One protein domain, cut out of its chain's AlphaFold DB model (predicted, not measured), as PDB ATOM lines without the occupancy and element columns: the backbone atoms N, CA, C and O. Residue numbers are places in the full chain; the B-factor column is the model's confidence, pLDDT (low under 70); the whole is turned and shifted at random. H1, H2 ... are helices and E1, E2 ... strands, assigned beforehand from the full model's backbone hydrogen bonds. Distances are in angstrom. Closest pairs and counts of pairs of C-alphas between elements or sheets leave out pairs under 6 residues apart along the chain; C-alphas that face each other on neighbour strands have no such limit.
ATOM      1  N   VAL A   9      41.348  -8.835  28.594       92.62
ATOM      2  CA  VAL A   9      41.638  -7.423  28.302       92.62
ATOM      3  C   VAL A   9      41.500  -7.151  26.816       92.62
ATOM      4  O   VAL A   9      41.951  -7.944  25.990       92.62
ATOM      5  N   VAL A  10      40.883  -6.020  26.476       93.44
ATOM      6  CA  VAL A  10      40.716  -5.566  25.093       93.44
ATOM      7  C   VAL A  10      41.794  -4.545  24.738       93.44
ATOM      8  O   VAL A  10      41.967  -3.552  25.439       93.44
ATOM      9  N   PHE A  11      42.473  -4.760  23.616       96.31
ATOM     10  CA  PHE A  11      43.457  -3.865  23.023       96.31
ATOM     11  C   PHE A  11      42.941  -3.257  21.721       96.31
ATOM     12  O   PHE A  11      42.545  -3.965  20.791       96.31
ATOM     13  N   LEU A  12      42.986  -1.929  21.646       96.25
ATOM     14  CA  LEU A  12      42.479  -1.153  20.515       96.25
ATOM     15  C   LEU A  12      43.513  -1.031  19.398       96.25
ATOM     16  O   LEU A  12      43.172  -1.117  18.223       96.25
ATOM     17  N   GLY A  13      44.787  -0.875  19.743       97.12
ATOM     18  CA  GLY A  13      45.846  -0.725  18.757       97.12
ATOM     19  C   GLY A  13      47.208  -0.494  19.385       97.12
ATOM     20  O   GLY A  13      47.349  -0.428  20.606       97.12
ATOM     21  N   LYS A  14      48.217  -0.362  18.528       96.94
ATOM     22  CA  LYS A  14      49.599  -0.072  18.913       96.94
ATOM     23  C   LYS A  14      49.732   1.391  19.306       96.94
ATOM     24  O   LYS A  14      49.191   2.268  18.632       96.94
ATOM     25  N   VAL A  15      50.504   1.668  20.345       96.19
ATOM     26  CA  VAL A  15      50.796   3.045  20.748       96.19
ATOM     27  C   VAL A  15      51.840   3.637  19.806       96.19
ATOM     28  O   VAL A  15      52.867   3.019  19.514       96.19
ATOM     29  N   SER A  16      51.581   4.839  19.293       95.25
ATOM     30  CA  SER A  16      52.550   5.547  18.458       95.25
ATOM     31  C   SER A  16      53.802   5.943  19.248       95.25
ATOM     32  O   SER A  16      53.737   6.296  20.425       95.25
ATOM     33  N   LEU A  17      54.955   5.944  18.578       91.88
ATOM     34  CA  LEU A  17      56.231   6.303  19.199       91.88
ATOM     35  C   LEU A  17      56.250   7.704  19.849       91.88
ATOM     36  O   LEU A  17      56.847   7.825  20.917       91.88
ATOM     37  N   PRO A  18      55.634   8.760  19.269       92.88
ATOM     38  CA  PRO A  18      55.556  10.063  19.930       92.88
ATOM     39  C   PRO A  18      54.880   9.991  21.300       92.88
ATOM     40  O   PRO A  18      55.442  10.495  22.264       92.88
ATOM     41  N   VAL A  19      53.750   9.285  21.390       93.81
ATOM     42  CA  VAL A  19      53.023   9.099  22.653       93.81
ATOM     43  C   VAL A  19      53.859   8.294  23.635       93.81
ATOM     44  O   VAL A  19      53.997   8.699  24.779       93.81
ATOM     45  N   LEU A  20      54.506   7.207  23.198       91.69
ATOM     46  CA  LEU A  20      55.386   6.429  24.082       91.69
ATOM     47  C   LEU A  20      56.530   7.261  24.658       91.69
ATOM     48  O   LEU A  20      56.843   7.129  25.834       91.69
ATOM     49  N   ARG A  21      57.146   8.138  23.863       91.50
ATOM     50  CA  ARG A  21      58.208   9.030  24.357       91.50
ATOM     51  C   ARG A  21      57.697  10.076  25.343       91.50
ATOM     52  O   ARG A  21      58.474  10.539  26.174       91.50
ATOM     53  N   GLU A  22      56.433  10.461  25.218       91.31
ATOM     54  CA  GLU A  22      55.761  11.378  26.132       91.31
ATOM     55  C   GLU A  22      55.448  10.689  27.464       91.31
ATOM     56  O   GLU A  22      55.885  11.171  28.504       91.31
ATOM     57  N   VAL A  23      54.791   9.524  27.430       90.25
ATOM     58  CA  VAL A  23      54.287   8.849  28.641       90.25
ATOM     59  C   VAL A  23      55.305   7.924  29.312       90.25
ATOM     60  O   VAL A  23      55.336   7.826  30.530       90.25
ATOM     61  N   ALA A  24      56.170   7.247  28.550       85.19
ATOM     62  CA  ALA A  24      57.208   6.356  29.086       85.19
ATOM     63  C   ALA A  24      58.585   7.042  29.188       85.19
ATOM     64  O   ALA A  24      59.562   6.428  29.624       85.19
ATOM     65  N   GLY A  25      58.669   8.312  28.779       83.25
ATOM     66  CA  GLY A  25      59.877   9.128  28.804       83.25
ATOM     67  C   GLY A  25      60.781   8.986  27.571       83.25
ATOM     68  O   GLY A  25      60.719   8.036  26.787       83.25
ATOM     69  N   LYS A  26      61.687   9.960  27.402       69.81
ATOM     70  CA  LYS A  26      62.571  10.079  26.222       69.81
ATOM     71  C   LYS A  26      63.570   8.928  26.056       69.81
ATOM     72  O   LYS A  26      64.013   8.687  24.937       69.81
ATOM     73  N   ASN A  27      63.885   8.214  27.137       64.88
ATOM     74  CA  ASN A  27      64.806   7.069  27.148       64.88
ATOM     75  C   ASN A  27      64.092   5.731  26.899       64.88
ATOM     76  O   ASN A  27      64.618   4.675  27.239       64.88
ATOM     77  N   TYR A  28      62.884   5.771  26.336       71.00
ATOM     78  CA  TYR A  28      62.140   4.589  25.928       71.00
ATOM     79  C   TYR A  28      62.988   3.662  25.036       71.00
ATOM     80  O   TYR A  28      63.509   4.080  23.998       71.00
ATOM     81  N   VAL A  29      63.068   2.385  25.421       73.00
ATOM     82  CA  VAL A  29      63.693   1.313  24.638       73.00
ATOM     83  C   VAL A  29      62.655   0.219  24.419       73.00
ATOM     84  O   VAL A  29      62.199  -0.403  25.377       73.00
ATOM     85  N   THR A  30      62.291  -0.039  23.160       74.81
ATOM     86  CA  THR A  30      61.483  -1.217  22.824       74.81
ATOM     87  C   THR A  30      62.330  -2.459  23.068       74.81
ATOM     88  O   THR A  30      63.373  -2.627  22.434       74.81
ATOM     89  N   LYS A  31      61.890  -3.336  23.968       84.31
ATOM     90  CA  LYS A  31      62.506  -4.655  24.123       84.31
ATOM     91  C   LYS A  31      62.177  -5.530  22.920       84.31
ATOM     92  O   LYS A  31      61.106  -5.410  22.321       84.31
ATOM     93  N   GLU A  32      63.079  -6.451  22.610       84.06
ATOM     94  CA  GLU A  32      62.801  -7.501  21.638       84.06
ATOM     95  C   GLU A  32      61.524  -8.264  22.039       84.06
ATOM     96  O   GLU A  32      61.244  -8.471  23.223       84.06
ATOM     97  N   ASN A  33      60.702  -8.611  21.047       90.25
ATOM     98  CA  ASN A  33      59.422  -9.308  21.220       90.25
ATOM     99  C   ASN A  33      58.401  -8.627  22.145       90.25
ATOM    100  O   ASN A  33      57.505  -9.286  22.675       90.25
ATOM    101  N   SER A  34      58.506  -7.311  22.333       94.19
ATOM    102  CA  SER A  34      57.541  -6.538  23.115       94.19
ATOM    103  C   SER A  34      56.810  -5.520  22.251       94.19
ATOM    104  O   SER A  34      57.363  -4.962  21.302       94.19
ATOM    105  N   ILE A  35      55.544  -5.287  22.582       95.31
ATOM    106  CA  ILE A  35      54.681  -4.340  21.887       95.31
ATOM    107  C   ILE A  35      53.888  -3.523  22.895       95.31
ATOM    108  O   ILE A  35      53.419  -4.041  23.906       95.31
ATOM    109  N   TRP A  36      53.744  -2.234  22.609       96.31
ATOM    110  CA  TRP A  36      52.964  -1.325  23.431       96.31
ATOM    111  C   TRP A  36      51.589  -1.110  22.823       96.31
ATOM    112  O   TRP A  36      51.477  -0.757  21.645       96.31
ATOM    113  N   LEU A  37      50.553  -1.321  23.626       97.19
ATOM    114  CA  LEU A  37      49.165  -1.332  23.184       97.19
ATOM    115  C   LEU A  37      48.301  -0.422  24.058       97.19
ATOM    116  O   LEU A  37      48.489  -0.355  25.272       97.19
ATOM    117  N   PHE A  38      47.316   0.225  23.440       97.62
ATOM    118  CA  PHE A  38      46.216   0.863  24.159       97.62
ATOM    119  C   PHE A  38      45.224  -0.206  24.613       97.62
ATOM    120  O   PHE A  38      44.599  -0.856  23.769       97.62
ATOM    121  N   ALA A  39      45.088  -0.387  25.924       95.81
ATOM    122  CA  ALA A  39      44.044  -1.203  26.529       95.81
ATOM    123  C   ALA A  39      42.797  -0.344  26.763       95.81
ATOM    124  O   ALA A  39      42.905   0.748  27.322       95.81
ATOM    125  N   ASP A  40      41.633  -0.824  26.329       91.31
ATOM    126  CA  ASP A  40      40.365  -0.108  26.497       91.31
ATOM    127  C   ASP A  40      39.828  -0.272  27.921       91.31
ATOM    128  O   ASP A  40      39.855   0.641  28.731       91.31
ATOM    129  N   TYR A  41      39.392  -1.477  28.262       79.50
ATOM    130  CA  TYR A  41      39.024  -1.807  29.625       79.50
ATOM    131  C   TYR A  41      39.208  -3.303  29.864       79.50
ATOM    132  O   TYR A  41      39.213  -4.122  28.937       79.50
ATOM    133  N   SER A  42      39.344  -3.658  31.137       83.50
ATOM    134  CA  SER A  42      39.157  -5.023  31.613       83.50
ATOM    135  C   SER A  42      37.972  -5.066  32.568       83.50
ATOM    136  O   SER A  42      37.734  -4.117  33.317       83.50
ATOM    137  N   SER A  43      37.234  -6.175  32.538       78.19
ATOM    138  CA  SER A  43      36.141  -6.466  33.472       78.19
ATOM    139  C   SER A  43      36.630  -6.918  34.849       78.19
ATOM    140  O   SER A  43      35.805  -7.153  35.728       78.19
ATOM    141  N   PHE A  44      37.946  -7.055  35.033       85.62
ATOM    142  CA  PHE A  44      38.587  -7.435  36.288       85.62
ATOM    143  C   PHE A  44      39.912  -6.689  36.441       85.62
ATOM    144  O   PHE A  44      40.443  -6.121  35.490       85.62
ATOM    145  N   GLN A  45      40.463  -6.703  37.650       91.06
ATOM    146  CA  GLN A  45      41.840  -6.277  37.847       91.06
ATOM    147  C   GLN A  45      42.774  -7.353  37.284       91.06
ATOM    148  O   GLN A  45      42.669  -8.519  37.663       91.06
ATOM    149  N   ILE A  46      43.691  -6.971  36.395       92.62
ATOM    150  CA  ILE A  46      44.681  -7.895  35.822       92.62
ATOM    151  C   ILE A  46      46.053  -7.546  36.397       92.62
ATOM    152  O   ILE A  46      46.603  -6.497  36.044       92.62
ATOM    153  N   PRO A  47      46.618  -8.388  37.279       95.12
ATOM    154  CA  PRO A  47      47.966  -8.193  37.793       95.12
ATOM    155  C   PRO A  47      49.016  -8.105  36.681       95.12
ATOM    156  O   PRO A  47      48.885  -8.697  35.606       95.12
ATOM    157  N   LEU A  48      50.120  -7.407  36.952       95.25
ATOM    158  CA  LEU A  48      51.310  -7.576  36.123       95.25
ATOM    159  C   LEU A  48      51.731  -9.047  36.110       95.25
ATOM    160  O   LEU A  48      51.492  -9.807  37.047       95.25
ATOM    161  N   LYS A  49      52.418  -9.434  35.039       94.81
ATOM    162  CA  LYS A  49      52.908 -10.790  34.789       94.81
ATOM    163  C   LYS A  49      51.809 -11.830  34.562       94.81
ATOM    164  O   LYS A  49      52.166 -12.988  34.370       94.81
ATOM    165  N   THR A  50      50.532 -11.443  34.505       93.56
ATOM    166  CA  THR A  50      49.477 -12.327  34.000       93.56
ATOM    167  C   THR A  50      49.796 -12.753  32.571       93.56
ATOM    168  O   THR A  50      50.189 -11.930  31.735       93.56
ATOM    169  N   GLU A  51      49.643 -14.051  32.332       93.69
ATOM    170  CA  GLU A  51      49.873 -14.705  31.051       93.69
ATOM    171  C   GLU A  51      48.541 -14.985  30.364       93.69
ATOM    172  O   GLU A  51      47.555 -15.348  31.006       93.69
ATOM    173  N   PHE A  52      48.535 -14.783  29.055       92.25
ATOM    174  CA  PHE A  52      47.423 -15.024  28.155       92.25
ATOM    175  C   PHE A  52      47.930 -15.896  27.015       92.25
ATOM    176  O   PHE A  52      49.030 -15.678  26.512       92.25
ATOM    177  N   ASP A  53      47.129 -16.861  26.602       88.06
ATOM    178  CA  ASP A  53      47.452 -17.829  25.550       88.06
ATOM    179  C   ASP A  53      46.396 -17.855  24.441       88.06
ATOM    180  O   ASP A  53      46.513 -18.611  23.478       88.06
ATOM    181  N   VAL A  54      45.382 -16.991  24.549       88.56
ATOM    182  CA  VAL A  54      44.319 -16.849  23.566       88.56
ATOM    183  C   VAL A  54      44.180 -15.399  23.113       88.56
ATOM    184  O   VAL A  54      44.103 -14.473  23.923       88.56
ATOM    185  N   ILE A  55      44.083 -15.218  21.793       91.50
ATOM    186  CA  ILE A  55      43.789 -13.945  21.128       91.50
ATOM    187  C   ILE A  55      42.436 -14.060  20.417       91.50
ATOM    188  O   ILE A  55      42.248 -14.926  19.568       91.50
ATOM    189  N   LEU A  56      41.504 -13.157  20.716       89.69
ATOM    190  CA  LEU A  56      40.199 -13.061  20.053       89.69
ATOM    191  C   LEU A  56      40.102 -11.747  19.279       89.69
ATOM    192  O   LEU A  56      40.395 -10.688  19.828       89.69
ATOM    193  N   GLU A  57      39.639 -11.777  18.037       90.12
ATOM    194  CA  GLU A  57      39.470 -10.604  17.189       90.12
ATOM    195  C   GLU A  57      38.024 -10.094  17.173       90.12
ATOM    196  O   GLU A  57      37.045 -10.836  17.050       90.12
ATOM    197  N   GLY A  58      37.913  -8.770  17.265       85.81
ATOM    198  CA  GLY A  58      36.703  -8.011  16.999       85.81
ATOM    199  C   GLY A  58      35.596  -8.185  18.035       85.81
ATOM    200  O   GLY A  58      35.793  -8.648  19.162       85.81
ATOM    201  N   LYS A  59      34.390  -7.759  17.647       79.25
ATOM    202  CA  LYS A  59      33.183  -7.856  18.485       79.25
ATOM    203  C   LYS A  59      32.653  -9.282  18.601       79.25
ATOM    204  O   LYS A  59      32.138  -9.635  19.654       79.25
ATOM    205  N   SER A  60      32.800 -10.083  17.547       78.62
ATOM    206  CA  SER A  60      32.416 -11.499  17.532       78.62
ATOM    207  C   SER A  60      33.339 -12.377  18.373       78.62
ATOM    208  O   SER A  60      33.003 -13.536  18.596       78.62
ATOM    209  N   LYS A  61      34.477 -11.838  18.839       83.56
ATOM    210  CA  LYS A  61      35.500 -12.574  19.590       83.56
ATOM    211  C   LYS A  61      35.944 -13.833  18.839       83.56
ATOM    212  O   LYS A  61      36.079 -14.902  19.426       83.56
ATOM    213  N   THR A  62      36.165 -13.690  17.533       82.69
ATOM    214  CA  THR A  62      36.647 -14.779  16.680       82.69
ATOM    215  C   THR A  62      38.067 -15.128  17.096       82.69
ATOM    216  O   THR A  62      38.914 -14.242  17.136       82.69
ATOM    217  N   LEU A  63      38.351 -16.383  17.426       82.25
ATOM    218  CA  LEU A  63      39.703 -16.756  17.830       82.25
ATOM    219  C   LEU A  63      40.685 -16.648  16.663       82.25
ATOM    220  O   LEU A  63      40.380 -16.965  15.516       82.25
ATOM    221  N   VAL A  64      41.862 -16.128  16.979       83.81
ATOM    222  CA  VAL A  64      42.978 -15.997  16.052       83.81
ATOM    223  C   VAL A  64      43.853 -17.239  16.218       83.81
ATOM    224  O   VAL A  64      44.341 -17.466  17.329       83.81
ATOM    225  N   PRO A  65      44.079 -18.036  15.158       74.06
ATOM    226  CA  PRO A  65      44.817 -19.284  15.265       74.06
ATOM    227  C   PRO A  65      46.333 -19.050  15.290       74.06
ATOM    228  O   PRO A  65      47.046 -19.345  14.335       74.06
ATOM    229  N   GLU A  66      46.830 -18.485  16.386       74.38
ATOM    230  CA  GLU A  66      48.250 -18.226  16.614       74.38
ATOM    231  C   GLU A  66      48.656 -18.696  18.015       74.38
ATOM    232  O   GLU A  66      48.005 -18.360  19.003       74.38
ATOM    233  N   SER A  67      49.752 -19.455  18.112       70.19
ATOM    234  CA  SER A  67      50.296 -19.911  19.393       70.19
ATOM    235  C   SER A  67      51.330 -18.913  19.925       70.19
ATOM    236  O   SER A  67      52.473 -18.817  19.464       70.19
ATOM    237  N   SER A  68      50.933 -18.121  20.919       78.62
ATOM    238  CA  SER A  68      51.865 -17.265  21.646       78.62
ATOM    239  C   SER A  68      51.410 -17.036  23.071       78.62
ATOM    240  O   SER A  68      50.235 -16.787  23.320       78.62
ATOM    241  N   ILE A  69      52.365 -17.083  23.994       88.19
ATOM    242  CA  ILE A  69      52.134 -16.690  25.378       88.19
ATOM    243  C   ILE A  69      52.467 -15.210  25.484       88.19
ATOM    244  O   ILE A  69      53.596 -14.777  25.211       88.19
ATOM    245  N   LEU A  70      51.463 -14.442  25.876       94.12
ATOM    246  CA  LEU A  70      51.509 -13.000  25.999       94.12
ATOM    247  C   LEU A  70      51.483 -12.623  27.470       94.12
ATOM    248  O   LEU A  70      50.633 -13.088  28.223       94.12
ATOM    249  N   LYS A  71      52.396 -11.747  27.877       96.19
ATOM    250  CA  LYS A  71      52.555 -11.354  29.274       96.19
ATOM    251  C   LYS A  71      52.476  -9.848  29.431       96.19
ATOM    252  O   LYS A  71      53.236  -9.122  28.788       96.19
ATOM    253  N   ILE A  72      51.602  -9.380  30.321       95.94
ATOM    254  CA  ILE A  72      51.514  -7.954  30.668       95.94
ATOM    255  C   ILE A  72      52.703  -7.606  31.554       95.94
ATOM    256  O   ILE A  72      52.793  -8.046  32.698       95.94
ATOM    257  N   ASN A  73      53.653  -6.845  31.023       94.62
ATOM    258  CA  ASN A  73      54.912  -6.577  31.710       94.62
ATOM    259  C   ASN A  73      54.965  -5.218  32.387       94.62
ATOM    260  O   ASN A  73      55.621  -5.106  33.426       94.62
ATOM    261  N   LYS A  74      54.290  -4.228  31.806       95.31
ATOM    262  CA  LYS A  74      54.210  -2.865  32.318       95.31
ATOM    263  C   LYS A  74      52.848  -2.282  31.978       95.31
ATOM    264  O   LYS A  74      52.320  -2.572  30.905       95.31
ATOM    265  N   VAL A  75      52.302  -1.474  32.876       96.44
ATOM    266  CA  VAL A  75      51.043  -0.755  32.676       96.44
ATOM    267  C   VAL A  75      51.270   0.694  33.074       96.44
ATOM    268  O   VAL A  75      51.878   0.961  34.108       96.44
ATOM    269  N   LEU A  76      50.808   1.610  32.233       95.94
ATOM    270  CA  LEU A  76      50.807   3.043  32.480       95.94
ATOM    271  C   LEU A  76      49.369   3.563  32.460       95.94
ATOM    272  O   LEU A  76      48.540   3.077  31.682       95.94
ATOM    273  N   ASP A  77      49.092   4.571  33.276       94.19
ATOM    274  CA  ASP A  77      47.886   5.382  33.126       94.19
ATOM    275  C   ASP A  77      48.004   6.361  31.936       94.19
ATOM    276  O   ASP A  77      49.004   6.400  31.212       94.19
ATOM    277  N   GLN A  78      46.970   7.178  31.731       90.56
ATOM    278  CA  GLN A  78      46.940   8.184  30.662       90.56
ATOM    279  C   GLN A  78      47.977   9.308  30.804       90.56
ATOM    280  O   GLN A  78      48.214  10.043  29.850       90.56
ATOM    281  N   PHE A  79      48.586   9.448  31.981       90.88
ATOM    282  CA  PHE A  79      49.595  10.457  32.285       90.88
ATOM    283  C   PHE A  79      51.017   9.875  32.307       90.88
ATOM    284  O   PHE A  79      51.971  10.619  32.522       90.88
ATOM    285  N   GLY A  80      51.173   8.569  32.073       92.31
ATOM    286  CA  GLY A  80      52.466   7.889  32.108       92.31
ATOM    287  C   GLY A  80      52.909   7.417  33.492       92.31
ATOM    288  O   GLY A  80      54.051   6.981  33.637       92.31
ATOM    289  N   ASN A  81      52.040   7.461  34.507       94.19
ATOM    290  CA  ASN A  81      52.353   6.886  35.815       94.19
ATOM    291  C   ASN A  81      52.296   5.360  35.740       94.19
ATOM    292  O   ASN A  81      51.360   4.793  35.173       94.19
ATOM    293  N   GLU A  82      53.285   4.691  36.331       95.31
ATOM    294  CA  GLU A  82      53.318   3.230  36.391       95.31
ATOM    295  C   GLU A  82      52.251   2.688  37.346       95.31
ATOM    296  O   GLU A  82      52.055   3.211  38.442       95.31
ATOM    297  N   LEU A  83      51.576   1.620  36.920       95.38
ATOM    298  CA  LEU A  83      50.564   0.912  37.694       95.38
ATOM    299  C   LEU A  83      50.994  -0.540  37.937       95.38
ATOM    300  O   LEU A  83      51.546  -1.197  37.052       95.38
ATOM    301  N   ASP A  84      50.639  -1.080  39.103       96.12
ATOM    302  CA  ASP A  84      50.933  -2.472  39.485       96.12
ATOM    303  C   ASP A  84      49.973  -3.500  38.851       96.12
ATOM    304  O   ASP A  84      50.085  -4.711  39.068       96.12
ATOM    305  N   CYS A  85      48.990  -3.029  38.081       95.56
ATOM    306  CA  CYS A  85      47.987  -3.843  37.400       95.56
ATOM    307  C   CYS A  85      47.253  -3.029  36.323       95.56
ATOM    308  O   CYS A  85      47.327  -1.800  36.303       95.56
ATOM    309  N   ILE A  86      46.489  -3.712  35.467       95.25
ATOM    310  CA  ILE A  86      45.402  -3.084  34.708       95.25
ATOM    311  C   ILE A  86      44.202  -2.976  35.659       95.25
ATOM    312  O   ILE A  86      43.695  -4.020  36.090       95.25
ATOM    313  N   PRO A  87      43.747  -1.765  36.021       93.38
ATOM    314  CA  PRO A  87      42.619  -1.607  36.920       93.38
ATOM    315  C   PRO A  87      41.294  -1.920  36.216       93.38
ATOM    316  O   PRO A  87      41.131  -1.722  35.010       93.38
ATOM    317  N   LEU A  88      40.318  -2.367  37.006       89.62
ATOM    318  CA  LEU A  88      38.954  -2.633  36.554       89.62
ATOM    319  C   LEU A  88      38.321  -1.383  35.925       89.62
ATOM    320  O   LEU A  88      38.122  -0.390  36.620       89.62
ATOM    321  N   GLY A  89      37.922  -1.462  34.655       83.56
ATOM    322  CA  GLY A  89      37.187  -0.384  33.984       83.56
ATOM    323  C   GLY A  89      38.024   0.841  33.595       83.56
ATOM    324  O   GLY A  89      37.440   1.868  33.257       83.56
ATOM    325  N   PHE A  90      39.357   0.754  33.634       89.00
ATOM    326  CA  PHE A  90      40.244   1.854  33.250       89.00
ATOM    327  C   PHE A  90      40.941   1.602  31.915       89.00
ATOM    328  O   PHE A  90      41.407   0.495  31.638       89.00
ATOM    329  N   GLN A  91      41.072   2.685  31.151       95.06
ATOM    330  CA  GLN A  91      41.926   2.772  29.975       95.06
ATOM    331  C   GLN A  91      43.386   2.899  30.398       95.06
ATOM    332  O   GLN A  91      43.738   3.742  31.225       95.06
ATOM    333  N   THR A  92      44.241   2.051  29.835       96.38
ATOM    334  CA  THR A  92      45.671   2.018  30.160       96.38
ATOM    335  C   THR A  92      46.528   1.805  28.919       96.38
ATOM    336  O   THR A  92      46.042   1.478  27.832       96.38
ATOM    337  N   ILE A  93      47.831   2.023  29.074       96.94
ATOM    338  CA  ILE A  93      48.850   1.726  28.070       96.94
ATOM    339  C   ILE A  93      49.696   0.566  28.596       96.94
ATOM    340  O   ILE A  93      50.326   0.684  29.645       96.94
ATOM    341  N   CYS A  94      49.728  -0.553  27.877       96.38
ATOM    342  CA  CYS A  94      50.381  -1.774  28.347       96.38
ATOM    343  C   CYS A  94      51.566  -2.164  27.465       96.38
ATOM    344  O   CYS A  94      51.442  -2.201  26.241       96.38
ATOM    345  N   GLU A  95      52.680  -2.549  28.088       96.00
ATOM    346  CA  GLU A  95      53.733  -3.339  27.445       96.00
ATOM    347  C   GLU A  95      53.354  -4.818  27.523       96.00
ATOM    348  O   GLU A  95      53.240  -5.386  28.615       96.00
ATOM    349  N   VAL A  96      53.199  -5.448  26.363       96.38
ATOM    350  CA  VAL A  96      52.954  -6.884  26.232       96.38
ATOM    351  C   VAL A  96      54.195  -7.542  25.648       96.38
ATOM    352  O   VAL A  96      54.617  -7.210  24.540       96.38
ATOM    353  N   THR A  97      54.778  -8.488  26.376       95.50
ATOM    354  CA  THR A  97      55.891  -9.307  25.880       95.50
ATOM    355  C   THR A  97      55.365 -10.640  25.376       95.50
ATOM    356  O   THR A  97      54.545 -11.272  26.038       95.50
ATOM    357  N   CYS A  98      55.851 -11.062  24.212       92.94
ATOM    358  CA  CYS A  98      55.428 -12.282  23.533       92.94
ATOM    359  C   CYS A  98      56.583 -13.293  23.558       92.94
ATOM    360  O   CYS A  98      57.634 -13.036  22.967       92.94
ATOM    361  N   LEU A  99      56.417 -14.434  24.235       87.19
ATOM    362  CA  LEU A  99      57.507 -15.407  24.421       87.19
ATOM    363  C   LEU A  99      57.998 -16.026  23.105       87.19
ATOM    364  O   LEU A  99      59.191 -16.267  22.947       87.19
ATOM    365  N   THR A 100      57.094 -16.249  22.151       82.81
ATOM    366  CA  THR A 100      57.387 -16.887  20.855       82.81
ATOM    367  C   THR A 100      57.536 -15.881  19.706       82.81
ATOM    368  O   THR A 100      57.487 -16.253  18.535       82.81
ATOM    369  N   GLY A 101      57.745 -14.602  20.031       87.19
ATOM    370  CA  GLY A 101      57.722 -13.497  19.071       87.19
ATOM    371  C   GLY A 101      56.334 -12.880  18.927       87.19
ATOM    372  O   GLY A 101      55.339 -13.447  19.360       87.19
ATOM    373  N   ILE A 102      56.263 -11.670  18.360       92.25
ATOM    374  CA  ILE A 102      55.001 -10.915  18.289       92.25
ATOM    375  C   ILE A 102      54.055 -11.565  17.252       92.25
ATOM    376  O   ILE A 102      54.417 -11.581  16.061       92.25
ATOM    377  N   PRO A 103      52.849 -12.014  17.667       91.38
ATOM    378  CA  PRO A 103      51.802 -12.539  16.790       91.38
ATOM    379  C   PRO A 103      51.470 -11.601  15.626       91.38
ATOM    380  O   PRO A 103      51.499 -10.370  15.762       91.38
ATOM    381  N   ARG A 104      51.124 -12.164  14.469       91.12
ATOM    382  CA  ARG A 104      50.710 -11.417  13.278       91.12
ATOM    383  C   ARG A 104      49.484 -10.559  13.568       91.12
ATOM    384  O   ARG A 104      49.479  -9.409  13.127       91.12
ATOM    385  N   ALA A 105      48.513 -11.051  14.332       91.94
ATOM    386  CA  ALA A 105      47.359 -10.256  14.750       91.94
ATOM    387  C   ALA A 105      47.759  -9.006  15.556       91.94
ATOM    388  O   ALA A 105      47.274  -7.908  15.296       91.94
ATOM    389  N   LEU A 106      48.722  -9.115  16.476       94.50
ATOM    390  CA  LEU A 106      49.230  -7.938  17.190       94.50
ATOM    391  C   LEU A 106      50.017  -6.991  16.273       94.50
ATOM    392  O   LEU A 106      49.924  -5.770  16.413       94.50
ATOM    393  N   LYS A 107      50.764  -7.522  15.296       93.69
ATOM    394  CA  LYS A 107      51.461  -6.703  14.288       93.69
ATOM    395  C   LYS A 107      50.486  -5.944  13.384       93.69
ATOM    396  O   LYS A 107      50.779  -4.801  13.020       93.69
ATOM    397  N   SER A 108      49.359  -6.560  13.023       93.81
ATOM    398  CA  SER A 108      48.366  -6.001  12.099       93.81
ATOM    399  C   SER A 108      47.476  -4.929  12.727       93.81
ATOM    400  O   SER A 108      46.848  -4.173  11.985       93.81
ATOM    401  N   LEU A 109      47.461  -4.812  14.059       95.62
ATOM    402  CA  LEU A 109      46.754  -3.736  14.745       95.62
ATOM    403  C   LEU A 109      47.162  -2.354  14.194       95.62
ATOM    404  O   LEU A 109      48.343  -2.127  13.899       95.62
ATOM    405  N   PRO A 110      46.219  -1.405  14.074       96.50
ATOM    406  CA  PRO A 110      46.529  -0.029  13.707       96.50
ATOM    407  C   PRO A 110      47.392   0.646  14.778       96.50
ATOM    408  O   PRO A 110      47.366   0.275  15.950       96.50
ATOM    409  N   THR A 111      48.164   1.655  14.375       97.00
ATOM    410  CA  THR A 111      48.900   2.516  15.308       97.00
ATOM    411  C   THR A 111      48.058   3.748  15.631       97.00
ATOM    412  O   THR A 111      47.609   4.437  14.716       97.00
ATOM    413  N   HIS A 112      47.881   4.059  16.913       95.00
ATOM    414  CA  HIS A 112      47.080   5.188  17.384       95.00
ATOM    415  C   HIS A 112      47.900   6.196  18.195       95.00
ATOM    416  O   HIS A 112      48.992   5.902  18.685       95.00
ATOM    417  N   LYS A 113      47.350   7.405  18.339       95.50
ATOM    418  CA  LYS A 113      47.839   8.430  19.273       95.50
ATOM    419  C   LYS A 113      47.013   8.501  20.566       95.50
ATOM    420  O   LYS A 113      47.436   9.130  21.519       95.50
ATOM    421  N   GLU A 114      45.858   7.853  20.585       94.06
ATOM    422  CA  GLU A 114      44.859   7.906  21.651       94.06
ATOM    423  C   GLU A 114      44.016   6.617  21.618       94.06
ATOM    424  O   GLU A 114      44.173   5.799  20.703       94.06
ATOM    425  N   TRP A 115      43.103   6.444  22.576       94.00
ATOM    426  CA  TRP A 115      42.180   5.303  22.664       94.00
ATOM    427  C   TRP A 115      41.051   5.376  21.628       94.00
ATOM    428  O   TRP A 115      39.868   5.469  21.950       94.00
ATOM    429  N   ASN A 116      41.420   5.327  20.352       92.44
ATOM    430  CA  ASN A 116      40.458   5.307  19.264       92.44
ATOM    431  C   ASN A 116      39.802   3.935  19.134       92.44
ATOM    432  O   ASN A 116      40.470   2.899  19.143       92.44
ATOM    433  N   TYR A 117      38.481   3.940  18.964       89.44
ATOM    434  CA  TYR A 117      37.712   2.726  18.727       89.44
ATOM    435  C   TYR A 117      38.262   1.957  17.516       89.44
ATOM    436  O   TYR A 117      38.410   2.508  16.424       89.44
ATOM    437  N   ASN A 118      38.495   0.656  17.703       91.19
ATOM    438  CA  ASN A 118      38.904  -0.252  16.641       91.19
ATOM    439  C   ASN A 118      37.913  -1.428  16.547       91.19
ATOM    440  O   ASN A 118      37.855  -2.246  17.466       91.19
ATOM    441  N   PRO A 119      37.165  -1.587  15.437       86.31
ATOM    442  CA  PRO A 119      36.259  -2.724  15.258       86.31
ATOM    443  C   PRO A 119      36.987  -4.075  15.160       86.31
ATOM    444  O   PRO A 119      36.362  -5.113  15.376       86.31
ATOM    445  N   LYS A 120      38.290  -4.060  14.858       90.44
ATOM    446  CA  LYS A 120      39.207  -5.209  14.870       90.44
ATOM    447  C   LYS A 120      40.114  -5.197  16.106       90.44
ATOM    448  O   LYS A 120      41.273  -5.597  16.035       90.44
ATOM    449  N   SER A 121      39.619  -4.674  17.230       93.81
ATOM    450  CA  SER A 121      40.307  -4.771  18.520       93.81
ATOM    451  C   SER A 121      40.603  -6.228  18.852       93.81
ATOM    452  O   SER A 121      39.783  -7.101  18.554       93.81
ATOM    453  N   LEU A 122      41.705  -6.485  19.543       94.56
ATOM    454  CA  LEU A 122      42.047  -7.826  20.002       94.56
ATOM    455  C   LEU A 122      41.716  -7.979  21.480       94.56
ATOM    456  O   LEU A 122      41.829  -7.035  22.247       94.56
ATOM    457  N   THR A 123      41.292  -9.163  21.891       93.00
ATOM    458  CA  THR A 123      41.077  -9.517  23.294       93.00
ATOM    459  C   THR A 123      42.074 -10.586  23.666       93.00
ATOM    460  O   THR A 123      42.108 -11.620  23.006       93.00
ATOM    461  N   LEU A 124      42.866 -10.345  24.705       93.06
ATOM    462  CA  LEU A 124      43.681 -11.395  25.299       93.06
ATOM    463  C   LEU A 124      42.876 -12.069  26.402       93.06
ATOM    464  O   LEU A 124      42.245 -11.384  27.214       93.06
ATOM    465  N   ALA A 125      42.885 -13.394  26.407       90.00
ATOM    466  CA  ALA A 125      42.212 -14.227  27.392       90.00
ATOM    467  C   ALA A 125      43.075 -15.454  27.720       90.00
ATOM    468  O   ALA A 125      44.021 -15.774  26.996       90.00
ATOM    469  N   ARG A 126      42.766 -16.105  28.840       86.56
ATOM    470  CA  ARG A 126      43.306 -17.427  29.168       86.56
ATOM    471  C   ARG A 126      42.345 -18.484  28.655       86.56
ATOM    472  O   ARG A 126      41.136 -18.311  28.813       86.56
ATOM    473  N   HIS A 127      42.850 -19.581  28.103       80.38
ATOM    474  CA  HIS A 127      42.018 -20.689  27.627       80.38
ATOM    475  C   HIS A 127      40.988 -21.147  28.679       80.38
ATOM    476  O   HIS A 127      39.833 -21.393  28.342       80.38
ATOM    477  N   GLU A 128      41.373 -21.189  29.960       74.31
ATOM    478  CA  GLU A 128      40.515 -21.612  31.080       74.31
ATOM    479  C   GLU A 128      39.383 -20.627  31.421       74.31
ATOM    480  O   GLU A 128      38.348 -21.018  31.969       74.31
ATOM    481  N   ASP A 129      39.565 -19.349  31.088       74.75
ATOM    482  CA  ASP A 129      38.621 -18.271  31.400       74.75
ATOM    483  C   ASP A 129      37.526 -18.133  30.346       74.75
ATOM    484  O   ASP A 129      36.468 -17.541  30.578       74.75
ATOM    485  N   ILE A 130      37.760 -18.731  29.185       71.31
ATOM    486  CA  ILE A 130      36.843 -18.729  28.064       71.31
ATOM    487  C   ILE A 130      35.710 -19.722  28.355       71.31
ATOM    488  O   ILE A 130      35.710 -20.882  27.952       71.31
TER     489      ILE A 130
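AT A GLANCE: This is residues 9 to 130 of the 210 residues of an uncharacterized protein of Chitinophagaceae bacterium (UniProt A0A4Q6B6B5). A strongly twisted sheet of six antiparallel strands makes the body and folds round on itself far enough that residues 51 to 52, just before E3 at one edge, pair with residues 70 to 71 of E4 at the other edge. Two short helices lie at the rim of the sheet, H1 toward one end of the longest axis and H2 beside the strands, and long loops link much of the rest. The 122 printed residues hold E1, H1, E2, E3, E4, E5, H2 and E6 along the chain, with the sheet in the order E3, E6, E1, E2, E5, E4. The class is mixed, helices and strands, with 50 residues, under half, in named elements. The whole is compact and rounded, with a radius of gyration of the C-alphas of 13.1 A and spans of 37 by 27 by 26 A.

IN THESE COORDINATES: E1, residues 9 to 15, begins with C-alpha 9 at (41.638, -7.423, 28.302) and is 15.8 A long from first to last C-alpha. H1, residues 17 to 23, measures 10.0 A. E2, residues 34 to 42, is the longest strand at 20.3 A and bends by 68 degrees at residue 38, with C-alpha 38 at (46.216, 0.863, 24.159). E3 is residues 54 to 57, 10.2 A; E4 is residues 70 to 76, 17.3 A; E5 is residues 92 to 98, 18.5 A. H2, residues 104 to 108, measures 6.0 A. E6, residues 122 to 125, measures 9.8 A and ends with C-alpha 125 at (42.212, -14.227, 27.392).

HOW THE PARTS SIT: E1 and E2 are antiparallel neighbours at 134 degrees, with N 12 and O 38 2.9 A apart, within hydrogen-bond range. E2 and E5 are antiparallel at 134 degrees, with N 39 and O 92 at 2.8 A. The hairpin of E4 and E5 has N 73 and O 95 at 2.8 A. E6 and E1 have N 11 and O 122 at 2.7 A, and E3 and E6 have N 123 and O 56 at 2.7 A. The edge strands E3 and E4 are apart; E4 and E6 are apart only just, their closest C-alphas 8.0 A apart. H1 is on the sheet but only grazes it, with its residues 17 to 23. H2 is on the sheet at a height of 7.6 A, over none of its strands; its closest C-alpha to E6 is that of Leu 106, 7.7 A from that of Leu 122. In H1 and H2 every O i to N i+4 pair is within hydrogen-bond range.

THE WHOLE: The C-alphas farthest apart, those of Lys 26 and Glu 128, are 38.9 A apart. The printed part has no cut. The links E2 to E3, E3 to E4, E4 to E5 and H2 to E6 are long. The mean pLDDT of the printed part is 89.7, and residues 26 to 27 are under 70.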